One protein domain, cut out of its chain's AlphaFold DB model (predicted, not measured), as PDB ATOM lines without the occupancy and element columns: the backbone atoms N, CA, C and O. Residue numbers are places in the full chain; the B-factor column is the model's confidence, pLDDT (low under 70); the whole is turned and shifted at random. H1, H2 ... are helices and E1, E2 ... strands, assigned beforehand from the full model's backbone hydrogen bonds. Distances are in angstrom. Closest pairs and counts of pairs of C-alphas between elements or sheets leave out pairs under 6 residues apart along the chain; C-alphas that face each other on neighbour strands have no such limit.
ATOM      1  N   ALA A  12       5.705  26.149  -1.989       93.06
ATOM      2  CA  ALA A  12       4.853  25.109  -2.552       93.06
ATOM      3  C   ALA A  12       3.473  25.127  -1.876       93.06
ATOM      4  O   ALA A  12       3.328  25.597  -0.748       93.06
ATOM      5  N   LEU A  13       2.468  24.585  -2.563       91.38
ATOM      6  CA  LEU A  13       1.140  24.363  -1.998       91.38
ATOM      7  C   LEU A  13       0.941  22.875  -1.727       91.38
ATOM      8  O   LEU A  13       1.285  22.035  -2.565       91.38
ATOM      9  N   ALA A  14       0.355  22.555  -0.574       90.19
ATOM     10  CA  ALA A  14      -0.129  21.210  -0.305       90.19
ATOM     11  C   ALA A  14      -1.207  20.831  -1.335       90.19
ATOM     12  O   ALA A  14      -1.923  21.687  -1.855       90.19
ATOM     13  N   ASN A  15      -1.302  19.546  -1.669       87.50
ATOM     14  CA  ASN A  15      -2.329  19.040  -2.574       87.50
ATOM     15  C   ASN A  15      -3.472  18.442  -1.736       87.50
ATOM     16  O   ASN A  15      -3.277  17.351  -1.198       87.50
ATOM     17  N   PRO A  16      -4.646  19.094  -1.635       80.62
ATOM     18  CA  PRO A  16      -5.773  18.585  -0.849       80.62
ATOM     19  C   PRO A  16      -6.511  17.390  -1.489       80.62
ATOM     20  O   PRO A  16      -7.577  17.014  -1.019       80.62
ATOM     21  N   GLY A  17      -5.955  16.763  -2.537       80.81
ATOM     22  CA  GLY A  17      -6.453  15.510  -3.119       80.81
ATOM     23  C   GLY A  17      -6.843  15.640  -4.590       80.81
ATOM     24  O   GLY A  17      -7.918  16.114  -4.915       80.81
ATOM     25  N   GLN A  18      -5.979  15.190  -5.502       86.94
ATOM     26  CA  GLN A  18      -6.146  15.325  -6.965       86.94
ATOM     27  C   GLN A  18      -6.179  16.772  -7.515       86.94
ATOM     28  O   GLN A  18      -6.366  16.972  -8.711       86.94
ATOM     29  N   TRP A  19      -5.826  17.777  -6.708       91.12
ATOM     30  CA  TRP A  19      -5.722  19.199  -7.087       91.12
ATOM     31  C   TRP A  19      -4.375  19.580  -7.721       91.12
ATOM     32  O   TRP A  19      -3.982  20.746  -7.756       91.12
ATOM     33  N   CYS A  20      -3.612  18.610  -8.223       94.69
ATOM     34  CA  CYS A  20      -2.315  18.905  -8.833       94.69
ATOM     35  C   CYS A  20      -2.435  19.840 -10.051       94.69
ATOM     36  O   CYS A  20      -1.569  20.692 -10.239       94.69
ATOM     37  N   TRP A  21      -3.527  19.738 -10.823       94.75
ATOM     38  CA  TRP A  21      -3.843  20.659 -11.923       94.75
ATOM     39  C   TRP A  21      -3.946  22.099 -11.421       94.75
ATOM     40  O   TRP A  21      -3.349  23.005 -11.997       94.75
ATOM     41  N   PHE A  22      -4.619  22.289 -10.288       94.31
ATOM     42  CA  PHE A  22      -4.849  23.596  -9.705       94.31
ATOM     43  C   PHE A  22      -3.564  24.211  -9.169       94.31
ATOM     44  O   PHE A  22      -3.218  25.338  -9.516       94.31
ATOM     45  N   ASN A  23      -2.798  23.438  -8.396       95.69
ATOM     46  CA  ASN A  23      -1.508  23.885  -7.881       95.69
ATOM     47  C   ASN A  23      -0.556  24.258  -9.027       95.69
ATOM     48  O   ASN A  23       0.155  25.256  -8.927       95.69
ATOM     49  N   ALA A  24      -0.563  23.505 -10.133       97.25
ATOM     50  CA  ALA A  24       0.239  23.840 -11.302       97.25
ATOM     51  C   ALA A  24      -0.208  25.161 -11.956       97.25
ATOM     52  O   ALA A  24       0.639  25.996 -12.281       97.25
ATOM     53  N   VAL A  25      -1.518  25.395 -12.094       97.56
ATOM     54  CA  VAL A  25      -2.064  26.663 -12.610       97.56
ATOM     55  C   VAL A  25      -1.705  27.841 -11.700       97.56
ATOM     56  O   VAL A  25      -1.229  28.863 -12.190       97.56
ATOM     57  N   LEU A  26      -1.845  27.700 -10.380       97.12
ATOM     58  CA  LEU A  26      -1.481  28.752  -9.427       97.12
ATOM     59  C   LEU A  26       0.011  29.085  -9.466       97.12
ATOM     60  O   LEU A  26       0.383  30.256  -9.456       97.12
ATOM     61  N   GLN A  27       0.872  28.072  -9.557       97.00
ATOM     62  CA  GLN A  27       2.312  28.287  -9.693       97.00
ATOM     63  C   GLN A  27       2.663  28.982 -11.016       97.00
ATOM     64  O   GLN A  27       3.537  29.849 -11.035       97.00
ATOM     65  N   ALA A  28       1.963  28.658 -12.107       97.38
ATOM     66  CA  ALA A  28       2.109  29.358 -13.379       97.38
ATOM     67  C   ALA A  28       1.664  30.830 -13.277       97.38
ATOM     68  O   ALA A  28       2.420  31.722 -13.657       97.38
ATOM     69  N   LEU A  29       0.502  31.113 -12.682       97.44
ATOM     70  CA  LEU A  29       0.019  32.483 -12.452       97.44
ATOM     71  C   LEU A  29       0.953  33.291 -11.536       97.44
ATOM     72  O   LEU A  29       1.223  34.462 -11.794       97.44
ATOM     73  N   ALA A  30       1.512  32.664 -10.501       96.38
ATOM     74  CA  ALA A  30       2.475  33.304  -9.608       96.38
ATOM     75  C   ALA A  30       3.822  33.612 -10.292       96.38
ATOM     76  O   ALA A  30       4.625  34.370  -9.753       96.38
ATOM     77  N   SER A  31       4.097  33.037 -11.468       95.44
ATOM     78  CA  SER A  31       5.328  33.283 -12.233       95.44
ATOM     79  C   SER A  31       5.282  34.511 -13.143       95.44
ATOM     80  O   SER A  31       6.304  34.885 -13.718       95.44
ATOM     81  N   ILE A  32       4.113  35.142 -13.283       95.38
ATOM     82  CA  ILE A  32       3.928  36.305 -14.151       95.38
ATOM     83  C   ILE A  32       4.817  37.454 -13.663       95.38
ATOM     84  O   ILE A  32       4.645  37.964 -12.559       95.38
ATOM     85  N   ASN A  33       5.745  37.894 -14.512       92.62
ATOM     86  CA  ASN A  33       6.666  38.992 -14.220       92.62
ATOM     87  C   ASN A  33       6.204  40.314 -14.863       92.62
ATOM     88  O   ASN A  33       6.972  40.979 -15.553       92.62
ATOM     89  N   ASP A  34       4.930  40.668 -14.679       93.19
ATOM     90  CA  ASP A  34       4.387  41.972 -15.079       93.19
ATOM     91  C   ASP A  34       3.946  42.739 -13.822       93.19
ATOM     92  O   ASP A  34       3.119  42.231 -13.060       93.19
ATOM     93  N   PRO A  35       4.465  43.953 -13.565       93.62
ATOM     94  CA  PRO A  35       4.141  44.702 -12.352       93.62
ATOM     95  C   PRO A  35       2.650  45.047 -12.238       93.62
ATOM     96  O   PRO A  35       2.131  45.140 -11.125       93.62
ATOM     97  N   ARG A  36       1.929  45.185 -13.359       94.94
ATOM     98  CA  ARG A  36       0.485  45.458 -13.348       94.94
ATOM     99  C   ARG A  36      -0.297  44.278 -12.789       94.94
ATOM    100  O   ARG A  36      -1.294  44.494 -12.109       94.94
ATOM    101  N   TRP A  37       0.159  43.047 -13.034       96.06
ATOM    102  CA  TRP A  37      -0.460  41.846 -12.470       96.06
ATOM    103  C   TRP A  37      -0.413  41.878 -10.942       96.06
ATOM    104  O   TRP A  37      -1.445  41.770 -10.289       96.06
ATOM    105  N   TRP A  38       0.756  42.151 -10.368       94.69
ATOM    106  CA  TRP A  38       0.922  42.261  -8.915       94.69
ATOM    107  C   TRP A  38       0.182  43.456  -8.324       94.69
ATOM    108  O   TRP A  38      -0.384  43.356  -7.237       94.69
ATOM    109  N   ALA A  39       0.119  44.570  -9.054       93.56
ATOM    110  CA  ALA A  39      -0.657  45.728  -8.639       93.56
ATOM    111  C   ALA A  39      -2.170  45.432  -8.595       93.56
ATOM    112  O   ALA A  39      -2.832  45.878  -7.660       93.56
ATOM    113  N   ILE A  40      -2.704  44.630  -9.531       95.81
ATOM    114  CA  ILE A  40      -4.084  44.118  -9.455       95.81
ATOM    115  C   ILE A  40      -4.265  43.322  -8.159       95.81
ATOM    116  O   ILE A  40      -5.143  43.665  -7.370       95.81
ATOM    117  N   LEU A  41      -3.418  42.317  -7.905       95.56
ATOM    118  CA  LEU A  41      -3.556  41.440  -6.735       95.56
ATOM    119  C   LEU A  41      -3.509  42.219  -5.412       95.56
ATOM    120  O   LEU A  41      -4.362  42.019  -4.552       95.56
ATOM    121  N   ARG A  42      -2.573  43.163  -5.270       94.44
ATOM    122  CA  ARG A  42      -2.477  44.017  -4.074       94.44
ATOM    123  C   ARG A  42      -3.696  44.927  -3.925       94.44
ATOM    124  O   ARG A  42      -4.282  44.979  -2.852       94.44
ATOM    125  N   SER A  43      -4.151  45.557  -5.015       93.38
ATOM    126  CA  SER A  43      -5.335  46.432  -4.975       93.38
ATOM    127  C   SER A  43      -6.613  45.702  -4.551       93.38
ATOM    128  O   SER A  43      -7.494  46.295  -3.930       93.38
ATOM    129  N   VAL A  44      -6.708  44.411  -4.879       94.25
ATOM    130  CA  VAL A  44      -7.831  43.552  -4.508       94.25
ATOM    131  C   VAL A  44      -7.834  43.264  -3.001       94.25
ATOM    132  O   VAL A  44      -8.915  43.263  -2.413       94.25
ATOM    133  N   LEU A  45      -6.664  43.074  -2.379       92.44
ATOM    134  CA  LEU A  45      -6.543  42.854  -0.929       92.44
ATOM    135  C   LEU A  45      -6.674  44.140  -0.109       92.44
ATOM    136  O   LEU A  45      -7.317  44.136   0.937       92.44
ATOM    137  N   ASP A  46      -6.122  45.256  -0.586       89.94
ATOM    138  CA  ASP A  46      -6.231  46.536   0.124       89.94
ATOM    139  C   ASP A  46      -7.703  46.961   0.283       89.94
ATOM    140  O   ASP A  46      -8.091  47.524   1.302       89.94
ATOM    141  N   GLY A  47      -8.546  46.644  -0.708       82.69
ATOM    142  CA  GLY A  47      -9.974  46.955  -0.674       82.69
ATOM    143  C   GLY A  47     -10.809  46.113   0.296       82.69
ATOM    144  O   GLY A  47     -11.898  46.551   0.649       82.69
ATOM    145  N   SER A  48     -10.348  44.934   0.736       77.31
ATOM    146  CA  SER A  48     -11.134  44.079   1.646       77.31
ATOM    147  C   SER A  48     -11.048  44.493   3.118       77.31
ATOM    148  O   SER A  48     -11.898  44.095   3.903       77.31
ATOM    149  N   HIS A  49     -10.052  45.293   3.510       71.94
ATOM    150  CA  HIS A  49      -9.843  45.671   4.913       71.94
ATOM    151  C   HIS A  49     -10.631  46.913   5.365       71.94
ATOM    152  O   HIS A  49     -10.703  47.178   6.562       71.94
ATOM    153  N   GLU A  50     -11.209  47.686   4.441       65.56
ATOM    154  CA  GLU A  50     -11.885  48.953   4.770       65.56
ATOM    155  C   GLU A  50     -13.298  48.747   5.368       65.56
ATOM    156  O   GLU A  50     -13.804  49.638   6.050       65.56
ATOM    157  N   GLU A  51     -13.924  47.573   5.213       61.94
ATOM    158  CA  GLU A  51     -15.274  47.286   5.733       61.94
ATOM    159  C   GLU A  51     -15.279  46.777   7.192       61.94
ATOM    160  O   GLU A  51     -15.901  45.777   7.511       61.94
ATOM    161  N   GLY A  52     -14.593  47.495   8.089       50.47
ATOM    162  CA  GLY A  52     -14.994  47.805   9.478       50.47
ATOM    163  C   GLY A  52     -15.354  46.722  10.514       50.47
ATOM    164  O   GLY A  52     -15.432  47.056  11.697       50.47
ATOM    165  N   THR A  53     -15.557  45.455  10.171       53.88
ATOM    166  CA  THR A  53     -15.760  44.393  11.157       53.88
ATOM    167  C   THR A  53     -14.402  43.794  11.469       53.88
ATOM    168  O   THR A  53     -13.836  43.075  10.658       53.88
ATOM    169  N   GLY A  54     -13.851  44.084  12.650       57.72
ATOM    170  CA  GLY A  54     -12.606  43.475  13.140       57.72
ATOM    171  C   GLY A  54     -12.682  41.955  13.364       57.72
ATOM    172  O   GLY A  54     -11.944  41.431  14.196       57.72
ATOM    173  N   SER A  55     -13.592  41.248  12.685       61.00
ATOM    174  CA  SER A  55     -13.600  39.799  12.591       61.00
ATOM    175  C   SER A  55     -12.497  39.369  11.621       61.00
ATOM    176  O   SER A  55     -12.348  39.908  10.527       61.00
ATOM    177  N   CYS A  56     -11.709  38.370  12.013       58.31
ATOM    178  CA  CYS A  56     -10.753  37.682  11.140       58.31
ATOM    179  C   CYS A  56     -11.468  36.807  10.088       58.31
ATOM    180  O   CYS A  56     -11.034  35.684   9.823       58.31
ATOM    181  N   GLU A  57     -12.601  37.259   9.555       65.38
ATOM    182  CA  GLU A  57     -13.330  36.523   8.533       65.38
ATOM    183  C   GLU A  57     -12.539  36.576   7.230       65.38
ATOM    184  O   GLU A  57     -12.010  37.609   6.814       65.38
ATOM    185  N   ALA A  58     -12.356  35.400   6.641       64.44
ATOM    186  CA  ALA A  58     -11.554  35.246   5.447       64.44
ATOM    187  C   ALA A  58     -12.203  35.965   4.253       64.44
ATOM    188  O   ALA A  58     -13.429  36.061   4.200       64.44
ATOM    189  N   PRO A  59     -11.407  36.428   3.269       71.50
ATOM    190  CA  PRO A  59     -11.957  36.966   2.030       71.50
ATOM    191  C   PRO A  59     -12.916  35.958   1.393       71.50
ATOM    192  O   PRO A  59     -12.560  34.792   1.224       71.50
ATOM    193  N   GLU A  60     -14.119  36.409   1.042       85.00
ATOM    194  CA  GLU A  60     -15.155  35.523   0.500       85.00
ATOM    195  C   GLU A  60     -15.136  35.438  -1.030       85.00
ATOM    196  O   GLU A  60     -15.571  34.433  -1.582       85.00
ATOM    197  N   ASP A  61     -14.622  36.458  -1.729       93.81
ATOM    198  CA  ASP A  61     -14.636  36.477  -3.194       93.81
ATOM    199  C   ASP A  61     -13.375  35.863  -3.825       93.81
ATOM    200  O   ASP A  61     -12.265  35.894  -3.273       93.81
ATOM    201  N   LEU A  62     -13.545  35.300  -5.024       96.00
ATOM    202  CA  LEU A  62     -12.475  34.653  -5.775       96.00
ATOM    203  C   LEU A  62     -11.263  35.571  -6.006       96.00
ATOM    204  O   LEU A  62     -10.142  35.101  -5.786       96.00
ATOM    205  N   PRO A  63     -11.410  36.855  -6.409       97.06
ATOM    206  CA  PRO A  63     -10.262  37.736  -6.585       97.06
ATOM    207  C   PRO A  63      -9.382  37.852  -5.335       97.06
ATOM    208  O   PRO A  63      -8.160  37.744  -5.461       97.06
ATOM    209  N   ALA A  64      -9.957  38.058  -4.141       95.69
ATOM    210  CA  ALA A  64      -9.162  38.216  -2.921       95.69
ATOM    211  C   ALA A  64      -8.571  36.894  -2.429       95.69
ATOM    212  O   ALA A  64      -7.404  36.866  -2.019       95.69
ATOM    213  N   CYS A  65      -9.314  35.789  -2.535       95.88
ATOM    214  CA  CYS A  65      -8.772  34.457  -2.275       95.88
ATOM    215  C   CYS A  65      -7.558  34.161  -3.171       95.88
ATOM    216  O   CYS A  65      -6.499  33.751  -2.689       95.88
ATOM    217  N   LEU A  66      -7.684  34.417  -4.477       97.19
ATOM    218  CA  LEU A  66      -6.625  34.167  -5.450       97.19
ATOM    219  C   LEU A  66      -5.418  35.074  -5.195       97.19
ATOM    220  O   LEU A  66      -4.289  34.587  -5.156       97.19
ATOM    221  N   ALA A  67      -5.643  36.370  -4.964       96.75
ATOM    222  CA  ALA A  67      -4.581  37.315  -4.632       96.75
ATOM    223  C   ALA A  67      -3.803  36.889  -3.382       96.75
ATOM    224  O   ALA A  67      -2.572  36.857  -3.420       96.75
ATOM    225  N   SER A  68      -4.503  36.478  -2.321       95.38
ATOM    226  CA  SER A  68      -3.884  35.990  -1.083       95.38
ATOM    227  C   SER A  68      -2.969  34.795  -1.344       95.38
ATOM    228  O   SER A  68      -1.809  34.799  -0.930       95.38
ATOM    229  N   VAL A  69      -3.441  33.788  -2.089       96.12
ATOM    230  CA  VAL A  69      -2.629  32.599  -2.397       96.12
ATOM    231  C   VAL A  69      -1.427  32.939  -3.275       96.12
ATOM    232  O   VAL A  69      -0.321  32.482  -2.991       96.12
ATOM    233  N   LEU A  70      -1.597  33.747  -4.323       96.56
ATOM    234  CA  LEU A  70      -0.497  34.089  -5.232       96.56
ATOM    235  C   LEU A  70       0.588  34.926  -4.535       96.56
ATOM    236  O   LEU A  70       1.779  34.674  -4.731       96.56
ATOM    237  N   LEU A  71       0.191  35.869  -3.677       94.88
ATOM    238  CA  LEU A  71       1.117  36.653  -2.856       94.88
ATOM    239  C   LEU A  71       1.803  35.784  -1.791       94.88
ATOM    240  O   LEU A  71       2.999  35.951  -1.538       94.88
ATOM    241  N   TYR A  72       1.094  34.808  -1.213       95.00
ATOM    242  CA  TYR A  72       1.673  33.827  -0.290       95.00
ATOM    243  C   TYR A  72       2.730  32.950  -0.977       95.00
ATOM    244  O   TYR A  72       3.826  32.786  -0.435       95.00
ATOM    245  N   ILE A  73       2.446  32.437  -2.184       95.44
ATOM    246  CA  ILE A  73       3.395  31.642  -2.984       95.44
ATOM    247  C   ILE A  73       4.705  32.412  -3.194       95.44
ATOM    248  O   ILE A  73       5.782  31.833  -3.069       95.44
ATOM    249  N   ASN A  74       4.635  33.712  -3.476       94.00
ATOM    250  CA  ASN A  74       5.815  34.534  -3.751       94.00
ATOM    251  C   ASN A  74       6.452  35.172  -2.503       94.00
ATOM    252  O   ASN A  74       7.339  36.011  -2.641       94.00
ATOM    253  N   ASN A  75       6.064  34.746  -1.293       92.31
ATOM    254  CA  ASN A  75       6.547  35.292  -0.018       92.31
ATOM    255  C   ASN A  75       6.292  36.806   0.162       92.31
ATOM    256  O   ASN A  75       7.000  37.448   0.935       92.31
ATOM    257  N   GLU A  76       5.297  37.386  -0.519       91.12
ATOM    258  CA  GLU A  76       4.924  38.798  -0.322       91.12
ATOM    259  C   GLU A  76       4.082  39.005   0.939       91.12
ATOM    260  O   GLU A  76       4.110  40.081   1.533       91.12
ATOM    261  N   ILE A  77       3.377  37.957   1.375       91.56
ATOM    262  CA  ILE A  77       2.668  37.924   2.652       91.56
ATOM    263  C   ILE A  77       3.146  36.746   3.508       91.56
ATOM    264  O   ILE A  77       3.421  35.637   3.026       91.56
ATOM    265  N   ALA A  78       3.259  36.987   4.810       90.00
ATOM    266  CA  ALA A  78       3.447  35.940   5.798       90.00
ATOM    267  C   ALA A  78       2.068  35.455   6.248       90.00
ATOM    268  O   ALA A  78       1.243  36.257   6.675       90.00
ATOM    269  N   LEU A  79       1.823  34.153   6.122       87.25
ATOM    270  CA  LEU A  79       0.679  33.499   6.743       87.25
ATOM    271  C   LEU A  79       1.226  32.513   7.763       87.25
ATOM    272  O   LEU A  79       2.201  31.815   7.472       87.25
ATOM    273  N   GLU A  80       0.586  32.447   8.925       87.81
ATOM    274  CA  GLU A  80       0.813  31.346   9.854       87.81
ATOM    275  C   GLU A  80       0.479  30.009   9.161       87.81
ATOM    276  O   GLU A  80      -0.397  29.977   8.286       87.81
ATOM    277  N   PRO A  81       1.146  28.894   9.510       82.38
ATOM    278  CA  PRO A  81       0.937  27.601   8.851       82.38
ATOM    279  C   PRO A  81      -0.532  27.153   8.810       82.38
ATOM    280  O   PRO A  81      -1.007  26.677   7.777       82.38
ATOM    281  N   ASP A  82      -1.272  27.377   9.900       83.12
ATOM    282  CA  ASP A  82      -2.699  27.048   9.989       83.12
ATOM    283  C   ASP A  82      -3.548  27.932   9.060       83.12
ATOM    284  O   ASP A  82      -4.491  27.463   8.416       83.12
ATOM    285  N   CYS A  83      -3.160  29.202   8.903       85.19
ATOM    286  CA  CYS A  83      -3.803  30.131   7.977       85.19
ATOM    287  C   CYS A  83      -3.533  29.763   6.514       85.19
ATOM    288  O   CYS A  83      -4.419  29.930   5.682       85.19
ATOM    289  N   ALA A  84      -2.352  29.234   6.178       86.81
ATOM    290  CA  ALA A  84      -2.022  28.866   4.800       86.81
ATOM    291  C   ALA A  84      -2.991  27.814   4.232       86.81
ATOM    292  O   ALA A  84      -3.494  27.968   3.117       86.81
ATOM    293  N   ASN A  85      -3.307  26.779   5.018       86.94
ATOM    294  CA  ASN A  85      -4.298  25.773   4.628       86.94
ATOM    295  C   ASN A  85      -5.701  26.376   4.508       86.94
ATOM    296  O   ASN A  85      -6.405  26.089   3.543       86.94
ATOM    297  N   SER A  86      -6.089  27.247   5.446       89.88
ATOM    298  CA  SER A  86      -7.380  27.941   5.393       89.88
ATOM    299  C   SER A  86      -7.526  28.773   4.116       89.88
ATOM    300  O   SER A  86      -8.528  28.641   3.421       89.88
ATOM    301  N   VAL A  87      -6.505  29.549   3.737       89.75
ATOM    302  CA  VAL A  87      -6.543  30.381   2.526       89.75
ATOM    303  C   VAL A  87      -6.662  29.527   1.258       89.75
ATOM    304  O   VAL A  87      -7.426  29.884   0.360       89.75
ATOM    305  N   VAL A  88      -5.984  28.374   1.178       90.19
ATOM    306  CA  VAL A  88      -6.166  27.456   0.037       90.19
ATOM    307  C   VAL A  88      -7.573  26.851   0.020       90.19
ATOM    308  O   VAL A  88      -8.175  26.772  -1.048       90.19
ATOM    309  N   CYS A  89      -8.130  26.472   1.174       89.94
ATOM    310  CA  CYS A  89      -9.507  25.974   1.264       89.94
ATOM    311  C   CYS A  89     -10.547  27.035   0.869       89.94
ATOM    312  O   CYS A  89     -11.517  26.712   0.185       89.94
ATOM    313  N   ASN A  90     -10.338  28.298   1.247       92.06
ATOM    314  CA  ASN A  90     -11.225  29.397   0.859       92.06
ATOM    315  C   ASN A  90     -11.163  29.644  -0.648       92.06
ATOM    316  O   ASN A  90     -12.201  29.769  -1.292       92.06
ATOM    317  N   LEU A  91      -9.963  29.601  -1.235       93.75
ATOM    318  CA  LEU A  91      -9.809  29.676  -2.683       93.75
ATOM    319  C   LEU A  91     -10.490  28.498  -3.395       93.75
ATOM    320  O   LEU A  91     -11.172  28.703  -4.393       93.75
ATOM    321  N   ALA A  92     -10.348  27.281  -2.872       91.81
ATOM    322  CA  ALA A  92     -11.033  26.106  -3.397       91.81
ATOM    323  C   ALA A  92     -12.562  26.274  -3.391       91.81
ATOM    324  O   ALA A  92     -13.219  25.968  -4.387       91.81
ATOM    325  N   LYS A  93     -13.117  26.802  -2.294       92.19
ATOM    326  CA  LYS A  93     -14.545  27.107  -2.165       92.19
ATOM    327  C   LYS A  93     -14.987  28.178  -3.169       92.19
ATOM    328  O   LYS A  93     -15.926  27.932  -3.918       92.19
ATOM    329  N   ALA A  94     -14.278  29.305  -3.244       94.38
ATOM    330  CA  ALA A  94     -14.595  30.391  -4.172       94.38
ATOM    331  C   ALA A  94     -14.537  29.931  -5.639       94.38
ATOM    332  O   ALA A  94     -15.368  30.314  -6.456       94.38
ATOM    333  N   ILE A  95     -13.596  29.047  -5.983       93.50
ATOM    334  CA  ILE A  95     -13.515  28.428  -7.311       93.50
ATOM    335  C   ILE A  95     -14.706  27.507  -7.581       93.50
ATOM    336  O   ILE A  95     -15.284  27.564  -8.666       93.50
ATOM    337  N   ALA A  96     -15.107  26.678  -6.621       93.12
ATOM    338  CA  ALA A  96     -16.283  25.833  -6.790       93.12
ATOM    339  C   ALA A  96     -17.558  26.668  -6.998       93.12
ATOM    340  O   ALA A  96     -18.371  26.332  -7.857       93.12
ATOM    341  N   GLU A  97     -17.707  27.769  -6.260       94.19
ATOM    342  CA  GLU A  97     -18.878  28.650  -6.315       94.19
ATOM    343  C   GLU A  97     -18.916  29.526  -7.576       94.19
ATOM    344  O   GLU A  97     -19.959  29.621  -8.222       94.19
ATOM    345  N   GLU A  98     -17.796  30.147  -7.955       95.94
ATOM    346  CA  GLU A  98     -17.754  31.115  -9.061       95.94
ATOM    347  C   GLU A  98     -17.390  30.492 -10.413       95.94
ATOM    348  O   GLU A  98     -17.759  31.030 -11.456       95.94
ATOM    349  N   CYS A  99     -16.663  29.370 -10.419       94.81
ATOM    350  CA  CYS A  99     -16.228  28.691 -11.645       94.81
ATOM    351  C   CYS A  99     -17.001  27.388 -11.903       94.81
ATOM    352  O   CYS A  99     -16.936  26.859 -13.005       94.81
ATOM    353  N   GLY A 100     -17.720  26.848 -10.911       92.88
ATOM    354  CA  GLY A 100     -18.359  25.529 -11.016       92.88
ATOM    355  C   GLY A 100     -17.368  24.358 -10.954       92.88
ATOM    356  O   GLY A 100     -17.736  23.217 -11.225       92.88
ATOM    357  N   LEU A 101     -16.111  24.623 -10.583       90.50
ATOM    358  CA  LEU A 101     -15.048  23.624 -10.476       90.50
ATOM    359  C   LEU A 101     -15.057  23.019  -9.075       90.50
ATOM    360  O   LEU A 101     -14.366  23.482  -8.168       90.50
ATOM    361  N   SER A 102     -15.872  21.986  -8.882       83.19
ATOM    362  CA  SER A 102     -15.956  21.293  -7.599       83.19
ATOM    363  C   SER A 102     -14.920  20.181  -7.484       83.19
ATOM    364  O   SER A 102     -14.741  19.366  -8.386       83.19
ATOM    365  N   SER A 103     -14.293  20.083  -6.315       70.12
ATOM    366  CA  SER A 103     -13.461  18.935  -5.954       70.12
ATOM    367  C   SER A 103     -14.211  17.800  -5.286       70.12
ATOM    368  O   SER A 103     -13.597  16.784  -4.963       70.12
ATOM    369  N   ALA A 104     -15.505  17.974  -5.012       69.12
ATOM    370  CA  ALA A 104     -16.276  17.037  -4.201       69.12
ATOM    371  C   ALA A 104     -16.301  15.615  -4.790       69.12
ATOM    372  O   ALA A 104     -16.506  14.656  -4.053       69.12
ATOM    373  N   CYS A 105     -16.030  15.465  -6.089       67.44
ATOM    374  CA  CYS A 105     -16.020  14.171  -6.765       67.44
ATOM    375  C   CYS A 105     -14.649  13.475  -6.767       67.44
ATOM    376  O   CYS A 105     -14.551  12.345  -7.233       67.44
ATOM    377  N   GLY A 106     -13.579  14.115  -6.270       78.69
ATOM    378  CA  GLY A 106     -12.226  13.555  -6.372       78.69
ATOM    379  C   GLY A 106     -11.814  13.273  -7.821       78.69
ATOM    380  O   GLY A 106     -11.039  12.355  -8.066       78.69
ATOM    381  N   GLU A 107     -12.371  14.017  -8.776       85.62
ATOM    382  CA  GLU A 107     -12.113  13.858 -10.204       85.62
ATOM    383  C   GLU A 107     -11.000  14.807 -10.648       85.62
ATOM    384  O   GLU A 107     -10.924  15.965 -10.225       85.62
ATOM    385  N   GLN A 108     -10.127  14.315 -11.524       89.44
ATOM    386  CA  GLN A 108      -9.129  15.155 -12.173       89.44
ATOM    387  C   GLN A 108      -9.809  16.097 -13.165       89.44
ATOM    388  O   GLN A 108     -10.709  15.685 -13.889       89.44
ATOM    389  N   GLN A 109      -9.351  17.346 -13.214       92.19
ATOM    390  CA  GLN A 109      -9.863  18.357 -14.135       92.19
ATOM    391  C   GLN A 109      -8.828  18.679 -15.214       92.19
ATOM    392  O   GLN A 109      -7.617  18.523 -15.009       92.19
ATOM    393  N   ASP A 110      -9.303  19.165 -16.359       94.25
ATOM    394  CA  ASP A 110      -8.438  19.727 -17.390       94.25
ATOM    395  C   ASP A 110      -7.895  21.089 -16.917       94.25
ATOM    396  O   ASP A 110      -8.637  22.037 -16.658       94.25
ATOM    397  N   ALA A 111      -6.569  21.194 -16.784       96.44
ATOM    398  CA  ALA A 111      -5.927  22.406 -16.280       96.44
ATOM    399  C   ALA A 111      -6.142  23.632 -17.186       96.44
ATOM    400  O   ALA A 111      -6.126  24.758 -16.688       96.44
ATOM    401  N   HIS A 112      -6.315  23.440 -18.498       97.00
ATOM    402  CA  HIS A 112      -6.602  24.534 -19.421       97.00
ATOM    403  C   HIS A 112      -8.038  25.027 -19.245       97.00
ATOM    404  O   HIS A 112      -8.236  26.237 -19.150       97.00
ATOM    405  N   GLU A 113      -9.016  24.127 -19.147       95.56
ATOM    406  CA  GLU A 113     -10.400  24.512 -18.848       95.56
ATOM    407  C   GLU A 113     -10.481  25.288 -17.532       95.56
ATOM    408  O   GLU A 113     -10.993  26.410 -17.506       95.56
ATOM    409  N   ALA A 114      -9.881  24.746 -16.471       95.12
ATOM    410  CA  ALA A 114      -9.866  25.401 -15.175       95.12
ATOM    411  C   ALA A 114      -9.193  26.781 -15.221       95.12
ATOM    412  O   ALA A 114      -9.707  27.746 -14.661       95.12
ATOM    413  N   PHE A 115      -8.064  26.902 -15.925       97.75
ATOM    414  CA  PHE A 115      -7.380  28.177 -16.122       97.75
ATOM    415  C   PHE A 115      -8.279  29.225 -16.790       97.75
ATOM    416  O   PHE A 115      -8.331  30.363 -16.324       97.75
ATOM    417  N   ILE A 116      -9.008  28.856 -17.850       97.62
ATOM    418  CA  ILE A 116      -9.925  29.781 -18.529       97.62
ATOM    419  C   ILE A 116     -11.058  30.198 -17.600       97.62
ATOM    420  O   ILE A 116     -11.306  31.394 -17.467       97.62
ATOM    421  N   GLN A 117     -11.703  29.246 -16.925       96.94
ATOM    422  CA  GLN A 117     -12.808  29.548 -16.017       96.94
ATOM    423  C   GLN A 117     -12.364  30.463 -14.865       96.94
ATOM    424  O   GLN A 117     -13.039  31.450 -14.583       96.94
ATOM    425  N   ILE A 118     -11.181  30.222 -14.285       97.06
ATOM    426  CA  ILE A 118     -10.590  31.095 -13.259       97.06
ATOM    427  C   ILE A 118     -10.352  32.509 -13.805       97.06
ATOM    428  O   ILE A 118     -10.650  33.482 -13.115       97.06
ATOM    429  N   LEU A 119      -9.826  32.659 -15.028       97.81
ATOM    430  CA  LEU A 119      -9.598  33.983 -15.616       97.81
ATOM    431  C   LEU A 119     -10.902  34.730 -15.931       97.81
ATOM    432  O   LEU A 119     -10.951  35.948 -15.742       97.81
ATOM    433  N   GLU A 120     -11.942  34.043 -16.409       97.38
ATOM    434  CA  GLU A 120     -13.252  34.666 -16.643       97.38
ATOM    435  C   GLU A 120     -13.912  35.082 -15.322       97.38
ATOM    436  O   GLU A 120     -14.378  36.216 -15.208       97.38
ATOM    437  N   ALA A 121     -13.897  34.212 -14.310       97.19
ATOM    438  CA  ALA A 121     -14.458  34.508 -12.994       97.19
ATOM    439  C   ALA A 121     -13.693  35.645 -12.297       97.19
ATOM    440  O   ALA A 121     -14.303  36.585 -11.789       97.19
ATOM    441  N   LEU A 122     -12.356  35.656 -12.378       97.62
ATOM    442  CA  LEU A 122     -11.537  36.774 -11.907       97.62
ATOM    443  C   LEU A 122     -11.917  38.085 -12.610       97.62
ATOM    444  O   LEU A 122     -12.065  39.117 -11.953       97.62
ATOM    445  N   HIS A 123     -12.103  38.070 -13.934       97.56
ATOM    446  CA  HIS A 123     -12.518  39.267 -14.669       97.56
ATOM    447  C   HIS A 123     -13.901  39.754 -14.227       97.56
ATOM    448  O   HIS A 123     -14.066  40.947 -13.964       97.56
ATOM    449  N   ALA A 124     -14.867  38.844 -14.095       97.19
ATOM    450  CA  ALA A 124     -16.210  39.157 -13.620       97.19
ATOM    451  C   ALA A 124     -16.188  39.736 -12.193       97.19
ATOM    452  O   ALA A 124     -16.839  40.750 -11.928       97.19
ATOM    453  N   GLY A 125     -15.375  39.171 -11.295       96.94
ATOM    454  CA  GLY A 125     -15.164  39.682  -9.940       96.94
ATOM    455  C   GLY A 125     -14.576  41.098  -9.926       96.94
ATOM    456  O   GLY A 125     -15.064  41.973  -9.206       96.94
ATOM    457  N   LEU A 126     -13.591  41.380 -10.787       96.88
ATOM    458  CA  LEU A 126     -13.034  42.729 -10.950       96.88
ATOM    459  C   LEU A 126     -14.070  43.728 -11.496       96.88
ATOM    460  O   LEU A 126     -14.139  44.862 -11.017       96.88
ATOM    461  N   GLN A 127     -14.910  43.319 -12.451       96.94
ATOM    462  CA  GLN A 127     -16.004  44.149 -12.970       96.94
ATOM    463  C   GLN A 127     -17.065  44.436 -11.901       96.94
ATOM    464  O   GLN A 127     -17.516  45.575 -11.774       96.94
ATOM    465  N   LYS A 128     -17.432  43.434 -11.094       96.00
ATOM    466  CA  LYS A 128     -18.364  43.590  -9.969       96.00
ATOM    467  C   LYS A 128     -17.830  44.596  -8.949       96.00
ATOM    468  O   LYS A 128     -18.561  45.495  -8.544       96.00
ATOM    469  N   ARG A 129     -16.544  44.505  -8.589       94.62
ATOM    470  CA  ARG A 129     -15.877  45.476  -7.703       94.62
ATOM    471  C   ARG A 129     -15.879  46.887  -8.293       94.62
ATOM    472  O   ARG A 129     -16.199  47.839  -7.584       94.62
ATOM    473  N   GLN A 130     -15.596  47.030  -9.589       95.31
ATOM    474  CA  GLN A 130     -15.676  48.319 -10.280       95.31
ATOM    475  C   GLN A 130     -17.092  48.912 -10.222       95.31
ATOM    476  O   GLN A 130     -17.251  50.086  -9.887       95.31
ATOM    477  N   LEU A 131     -18.118  48.108 -10.515       95.44
ATOM    478  CA  LEU A 131     -19.515  48.533 -10.457       95.44
ATOM    479  C   LEU A 131     -19.925  48.933  -9.034       95.44
ATOM    480  O   LEU A 131     -20.515  49.995  -8.848       95.44
ATOM    481  N   ASN A 132     -19.566  48.135  -8.028       92.38
ATOM    482  CA  ASN A 132     -19.839  48.445  -6.625       92.38
ATOM    483  C   ASN A 132     -19.196  49.769  -6.203       92.38
ATOM    484  O   ASN A 132     -19.854  50.587  -5.563       92.38
ATOM    485  N   ALA A 133     -17.956  50.033  -6.620       91.06
ATOM    486  CA  ALA A 133     -17.299  51.305  -6.336       91.06
ATOM    487  C   ALA A 133     -18.022  52.500  -6.991       91.06
ATOM    488  O   ALA A 133     -18.165  53.548  -6.365       91.06
ATOM    489  N   ILE A 134     -18.556  52.340  -8.211       91.81
ATOM    490  CA  ILE A 134     -19.402  53.360  -8.863       91.81
ATOM    491  C   ILE A 134     -20.693  53.588  -8.064       91.81
ATOM    492  O   ILE A 134     -21.076  54.732  -7.821       91.81
ATOM    493  N   LEU A 135     -21.354  52.516  -7.619       91.31
ATOM    494  CA  LEU A 135     -22.577  52.617  -6.821       91.31
ATOM    495  C   LEU A 135     -22.324  53.315  -5.475       91.31
ATOM    496  O   LEU A 135     -23.142  54.126  -5.043       91.31
ATOM    497  N   LEU A 136     -21.182  53.064  -4.829       88.12
ATOM    498  CA  LEU A 136     -20.782  53.740  -3.588       88.12
ATOM    499  C   LEU A 136     -20.512  55.241  -3.781       88.12
ATOM    500  O   LEU A 136     -20.799  56.033  -2.879       88.12
ATOM    501  N   LEU A 137     -20.011  55.650  -4.953       87.19
ATOM    502  CA  LEU A 137     -19.854  57.066  -5.306       87.19
ATOM    503  C   LEU A 137     -21.197  57.780  -5.493       87.19
ATOM    504  O   LEU A 137     -21.296  58.971  -5.210       87.19
ATOM    505  N   GLN A 138     -22.230  57.068  -5.948       87.75
ATOM    506  CA  GLN A 138     -23.567  57.634  -6.159       87.75
ATOM    507  C   GLN A 138     -24.387  57.761  -4.870       87.75
ATOM    508  O   GLN A 138     -25.370  58.503  -4.842       87.75
ATOM    509  N   ARG A 139     -24.017  57.052  -3.794       85.44
ATOM    510  CA  ARG A 139     -24.733  57.148  -2.516       85.44
ATOM    511  C   ARG A 139     -24.521  58.537  -1.902       85.44
ATOM    512  O   ARG A 139     -23.361  58.908  -1.694       85.44
ATOM    513  N   PRO A 140     -25.599  59.269  -1.545       80.12
ATOM    514  CA  PRO A 140     -25.467  60.548  -0.861       80.12
ATOM    515  C   PRO A 140     -24.584  60.375   0.375       80.12
ATOM    516  O   PRO A 140     -24.692  59.377   1.092       80.12
ATOM    517  N   ALA A 141     -23.658  61.305   0.600       72.88
ATOM    518  CA  ALA A 141     -22.859  61.316   1.814       72.88
ATOM    519  C   ALA A 141     -23.777  61.733   2.971       72.88
ATOM    520  O   ALA A 141     -23.951  62.915   3.241       72.88
ATOM    521  N   TRP A 142     -24.429  60.755   3.604       67.94
ATOM    522  CA  TRP A 142     -25.227  60.986   4.813       67.94
ATOM    523  C   TRP A 142     -24.349  61.417   5.991       67.94
ATOM    524  O   TRP A 142     -24.839  62.054   6.917       67.94
ATOM    525  N   ASP A 143     -23.054  61.106   5.922       65.88
ATOM    526  CA  ASP A 143     -22.053  61.572   6.865       65.88
ATOM    527  C   ASP A 143     -21.169  62.642   6.192       65.88
ATOM    528  O   ASP A 143     -20.369  62.301   5.311       65.88
ATOM    529  N   PRO A 144     -21.309  63.933   6.553       64.12
ATOM    530  CA  PRO A 144     -20.505  65.021   5.994       64.12
ATOM    531  C   PRO A 144     -19.014  64.916   6.353       64.12
ATOM    532  O   PRO A 144     -18.211  65.672   5.809       64.12
ATOM    533  N   LEU A 145     -18.635  63.993   7.247       59.72
ATOM    534  CA  LEU A 145     -17.257  63.780   7.681       59.72
ATOM    535  C   LEU A 145     -16.589  62.554   7.047       59.72
ATOM    536  O   LEU A 145     -15.379  62.394   7.208       59.72
ATOM    537  N   HIS A 146     -17.312  61.704   6.306       62.84
ATOM    538  CA  HIS A 146     -16.658  60.585   5.627       62.84
ATOM    539  C   HIS A 146     -15.809  61.114   4.459       62.84
ATOM    540  O   HIS A 146     -16.354  61.781   3.573       62.84
ATOM    541  N   PRO A 147     -14.499  60.806   4.389       70.81
ATOM    542  CA  PRO A 147     -13.635  61.369   3.362       70.81
ATOM    543  C   PRO A 147     -14.108  60.932   1.974       70.81
ATOM    544  O   PRO A 147     -14.075  59.754   1.618       70.81
ATOM    545  N   TRP A 148     -14.548  61.892   1.161       75.44
ATOM    546  CA  TRP A 148     -14.880  61.668  -0.252       75.44
ATOM    547  C   TRP A 148     -13.678  61.086  -1.022       75.44
ATOM    548  O   TRP A 148     -13.838  60.306  -1.963       75.44
ATOM    549  N   LEU A 149     -12.470  61.419  -0.553       79.25
ATOM    550  CA  LEU A 149     -11.192  60.934  -1.061       79.25
ATOM    551  C   LEU A 149     -11.105  59.400  -1.067       79.25
ATOM    552  O   LEU A 149     -10.725  58.834  -2.093       79.25
ATOM    553  N   ASP A 150     -11.548  58.715  -0.010       82.50
ATOM    554  CA  ASP A 150     -11.419  57.253   0.088       82.50
ATOM    555  C   ASP A 150     -12.288  56.537  -0.954       82.50
ATOM    556  O   ASP A 150     -11.832  55.621  -1.644       82.50
ATOM    557  N   ARG A 151     -13.516  57.029  -1.178       84.25
ATOM    558  CA  ARG A 151     -14.418  56.475  -2.204       84.25
ATOM    559  C   ARG A 151     -13.856  56.663  -3.611       84.25
ATOM    560  O   ARG A 151     -13.908  55.740  -4.425       84.25
ATOM    561  N   THR A 152     -13.298  57.842  -3.902       87.50
ATOM    562  CA  THR A 152     -12.681  58.109  -5.211       87.50
ATOM    563  C   THR A 152     -11.442  57.248  -5.446       87.50
ATOM    564  O   THR A 152     -11.267  56.723  -6.547       87.50
ATOM    565  N   ALA A 153     -10.628  57.027  -4.409       88.19
ATOM    566  CA  ALA A 153      -9.463  56.157  -4.478       88.19
ATOM    567  C   ALA A 153      -9.866  54.690  -4.701       88.19
ATOM    568  O   ALA A 153      -9.291  54.028  -5.565       88.19
ATOM    569  N   SER A 154     -10.890  54.196  -3.997       88.56
ATOM    570  CA  SER A 154     -11.429  52.842  -4.185       88.56
ATOM    571  C   SER A 154     -11.937  52.615  -5.618       88.56
ATOM    572  O   SER A 154     -11.536  51.651  -6.279       88.56
ATOM    573  N   TRP A 155     -12.716  53.555  -6.167       91.88
ATOM    574  CA  TRP A 155     -13.168  53.498  -7.564       91.88
ATOM    575  C   TRP A 155     -12.018  53.523  -8.573       91.88
ATOM    576  O   TRP A 155     -12.018  52.738  -9.530       91.88
ATOM    577  N   ALA A 156     -11.031  54.393  -8.359       91.44
ATOM    578  CA  ALA A 156      -9.851  54.481  -9.206       91.44
ATOM    579  C   ALA A 156      -9.056  53.166  -9.213       91.44
ATOM    580  O   ALA A 156      -8.702  52.678 -10.288       91.44
ATOM    581  N   ARG A 157      -8.837  52.554  -8.039       92.31
ATOM    582  CA  ARG A 157      -8.173  51.246  -7.898       92.31
ATOM    583  C   ARG A 157      -8.946  50.145  -8.623       92.31
ATOM    584  O   ARG A 157      -8.361  49.441  -9.442       92.31
ATOM    585  N   ALA A 158     -10.255  50.036  -8.391       93.44
ATOM    586  CA  ALA A 158     -11.086  49.009  -9.021       93.44
ATOM    587  C   ALA A 158     -11.137  49.158 -10.554       93.44
ATOM    588  O   ALA A 158     -11.024  48.177 -11.293       93.44
ATOM    589  N   THR A 159     -11.236  50.397 -11.046       94.75
ATOM    590  CA  THR A 159     -11.210  50.704 -12.483       94.75
ATOM    591  C   THR A 159      -9.853  50.383 -13.108       94.75
ATOM    592  O   THR A 159      -9.801  49.762 -14.173       94.75
ATOM    593  N   ALA A 160      -8.754  50.764 -12.449       94.94
ATOM    594  CA  ALA A 160      -7.404  50.449 -12.907       94.94
ATOM    595  C   ALA A 160      -7.171  48.935 -12.956       94.94
ATOM    596  O   ALA A 160      -6.691  48.432 -13.969       94.94
ATOM    597  N   ALA A 161      -7.589  48.204 -11.918       95.62
ATOM    598  CA  ALA A 161      -7.442  46.757 -11.847       95.62
ATOM    599  C   ALA A 161      -8.179  46.040 -12.992       95.62
ATOM    600  O   ALA A 161      -7.581  45.232 -13.704       95.62
ATOM    601  N   CYS A 162      -9.450  46.383 -13.234       97.12
ATOM    602  CA  CYS A 162     -10.232  45.802 -14.330       97.12
ATOM    603  C   CYS A 162      -9.624  46.122 -15.708       97.12
ATOM    604  O   CYS A 162      -9.524  45.248 -16.572       97.12
ATOM    605  N   ARG A 163      -9.173  47.364 -15.921       96.06
ATOM    606  CA  ARG A 163      -8.542  47.770 -17.183       96.06
ATOM    607  C   ARG A 163      -7.210  47.063 -17.416       96.06
ATOM    608  O   ARG A 163      -6.984  46.545 -18.505       96.06
ATOM    609  N   TRP A 164      -6.336  47.022 -16.415       97.12
ATOM    610  CA  TRP A 164      -5.054  46.332 -16.530       97.12
ATOM    611  C   TRP A 164      -5.232  44.843 -16.763       97.12
ATOM    612  O   TRP A 164      -4.501  44.281 -17.571       97.12
ATOM    613  N   PHE A 165      -6.230  44.213 -16.143       97.69
ATOM    614  CA  PHE A 165      -6.550  42.821 -16.429       97.69
ATOM    615  C   PHE A 165      -6.846  42.609 -17.923       97.69
ATOM    616  O   PHE A 165      -6.285  41.708 -18.547       97.69
ATOM    617  N   GLN A 166      -7.663  43.479 -18.526       96.81
ATOM    618  CA  GLN A 166      -7.932  43.437 -19.965       96.81
ATOM    619  C   GLN A 166      -6.661  43.686 -20.787       96.81
ATOM    620  O   GLN A 166      -6.384  42.944 -21.718       96.81
ATOM    621  N   GLU A 167      -5.852  44.689 -20.455       95.12
ATOM    622  CA  GLU A 167      -4.608  44.970 -21.188       95.12
ATOM    623  C   GLU A 167      -3.584  43.827 -21.106       95.12
ATOM    624  O   GLU A 167      -2.835  43.605 -22.060       95.12
ATOM    625  N   LEU A 168      -3.551  43.109 -19.983       97.50
ATOM    626  CA  LEU A 168      -2.660  41.976 -19.773       97.50
ATOM    627  C   LEU A 168      -3.083  40.761 -20.593       97.50
ATOM    628  O   LEU A 168      -2.251  40.191 -21.291       97.50
ATOM    629  N   TRP A 169      -4.356  40.382 -20.518       97.88
ATOM    630  CA  TRP A 169      -4.822  39.077 -20.987       97.88
ATOM    631  C   TRP A 169      -5.597  39.114 -22.303       97.88
ATOM    632  O   TRP A 169      -5.737  38.084 -22.952       97.88
ATOM    633  N   HIS A 170      -6.120  40.269 -22.719       97.12
ATOM    634  CA  HIS A 170      -6.994  40.360 -23.885       97.12
ATOM    635  C   HIS A 170      -6.190  40.494 -25.183       97.12
ATOM    636  O   HIS A 170      -5.671  41.565 -25.516       97.12
ATOM    637  N   GLY A 171      -6.154  39.413 -25.957       96.94
ATOM    638  CA  GLY A 171      -5.789  39.423 -27.368       96.94
ATOM    639  C   GLY A 171      -7.018  39.507 -28.272       96.94
ATOM    640  O   GLY A 171      -8.139  39.248 -27.841       96.94
ATOM    641  N   PHE A 363      -0.261  16.869 -12.710       97.56
ATOM    642  CA  PHE A 363       0.191  18.136 -13.264       97.56
ATOM    643  C   PHE A 363       1.341  18.706 -12.446       97.56
ATOM    644  O   PHE A 363       1.311  18.700 -11.218       97.56
ATOM    645  N   ILE A 364       2.335  19.234 -13.153       97.62
ATOM    646  CA  ILE A 364       3.461  19.967 -12.580       97.62
ATOM    647  C   ILE A 364       3.606  21.308 -13.292       97.62
ATOM    648  O   ILE A 364       3.264  21.434 -14.468       97.62
ATOM    649  N   ALA A 365       4.138  22.303 -12.589       97.81
ATOM    650  CA  ALA A 365       4.486  23.590 -13.173       97.81
ATOM    651  C   ALA A 365       5.997  23.800 -13.124       97.81
ATOM    652  O   ALA A 365       6.615  23.739 -12.062       97.81
ATOM    653  N   HIS A 366       6.580  24.094 -14.279       96.69
ATOM    654  CA  HIS A 366       7.919  24.654 -14.384       96.69
ATOM    655  C   HIS A 366       7.766  26.161 -14.528       96.69
ATOM    656  O   HIS A 366       7.042  26.606 -15.415       96.69
ATOM    657  N   ARG A 367       8.423  26.953 -13.685       94.06
ATOM    658  CA  ARG A 367       8.343  28.416 -13.742       94.06
ATOM    659  C   ARG A 367       9.715  29.056 -13.650       94.06
ATOM    660  O   ARG A 367      10.575  28.575 -12.914       94.06
ATOM    661  N   ALA A 368       9.889  30.163 -14.357       90.25
ATOM    662  CA  ALA A 368      10.962  31.099 -14.102       90.25
ATOM    663  C   ALA A 368      10.686  31.785 -12.759       90.25
ATOM    664  O   ALA A 368       9.596  32.311 -12.517       90.25
ATOM    665  N   TRP A 369      11.669  31.745 -11.863       85.31
ATOM    666  CA  TRP A 369      11.639  32.558 -10.660       85.31
ATOM    667  C   TRP A 369      12.440  33.819 -10.918       85.31
ATOM    668  O   TRP A 369      13.667  33.793 -11.003       85.31
TER     669      TRP A 369
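What this domain is: This is residues 12 to 171 and 363 to 369 of the 414 residues of the protein "Hypothetical protein" of Symbiodinium microadriaticum (UniProt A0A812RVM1). A short helix, H3, forms the core, with H1, H2, H4 and H5 packed round it, mostly crossed. The longest helix, H5, and H6 make a long hairpin; its turn, residues 138 to 147, sticks out at one end, and E1 packs on H1 towards the other. Residues 51 to 57 also stick out. The printed part has 167 residues, mostly helix, with six named helices and then one strand, which pairs with no named strand. It is compact, radius of gyration of the C-alphas 16.8 A, spanning 54 by 39 by 30 A.

How they stand to each other: H1, residues 20 to 30, touches residues 70 to 73 of H3, residues 62 to 73, about perpendicular at 81 degrees; C-alphas 30 and 70 are closest, 5.3 A. H2, residues 35 to 46, touches H3 at a steep tilt of 65 degrees, with residues 41 to 45 alone; C-alphas 41 and 67 are closest, 4.7 A. H3 and H4, residues 81 to 99, form a helical hairpin at 36 degrees, only just steep; C-alphas 65 and 91 are closest, 4.9 A. H5, residues 111 to 138, and H6, residues 148 to 169, form another, at a shallow tilt of 26 degrees; C-alphas 130 and 158 are closest, 4.8 A. C-alphas 24 and 365 are the closest of H1 and E1, residues 363 to 367, at 4.6 A. Every O i to N i+4 pair is within hydrogen-bond range in H1, H2, H3, H5 and H6; in H4, 14 of 15 are.

Where its parts are: H1 begins at C-alpha 20 (-2.315, 18.905, -8.833). H4 measures 26.8 A, H5 40.7 A and H6 32.3 A. E1 ends at C-alpha 367 (8.343, 28.416, -13.742).

The domain as a whole: C-alphas 144 and 363 are farthest apart, 54.7 A. Residues 172 to 362 are not printed, a gap of 26.2 A between C-alphas 171 and 363. The links H2 to H3 and H4 to H5 are long. Residues 50 to 58, 104 to 105 and 142 to 146 are under pLDDT 70.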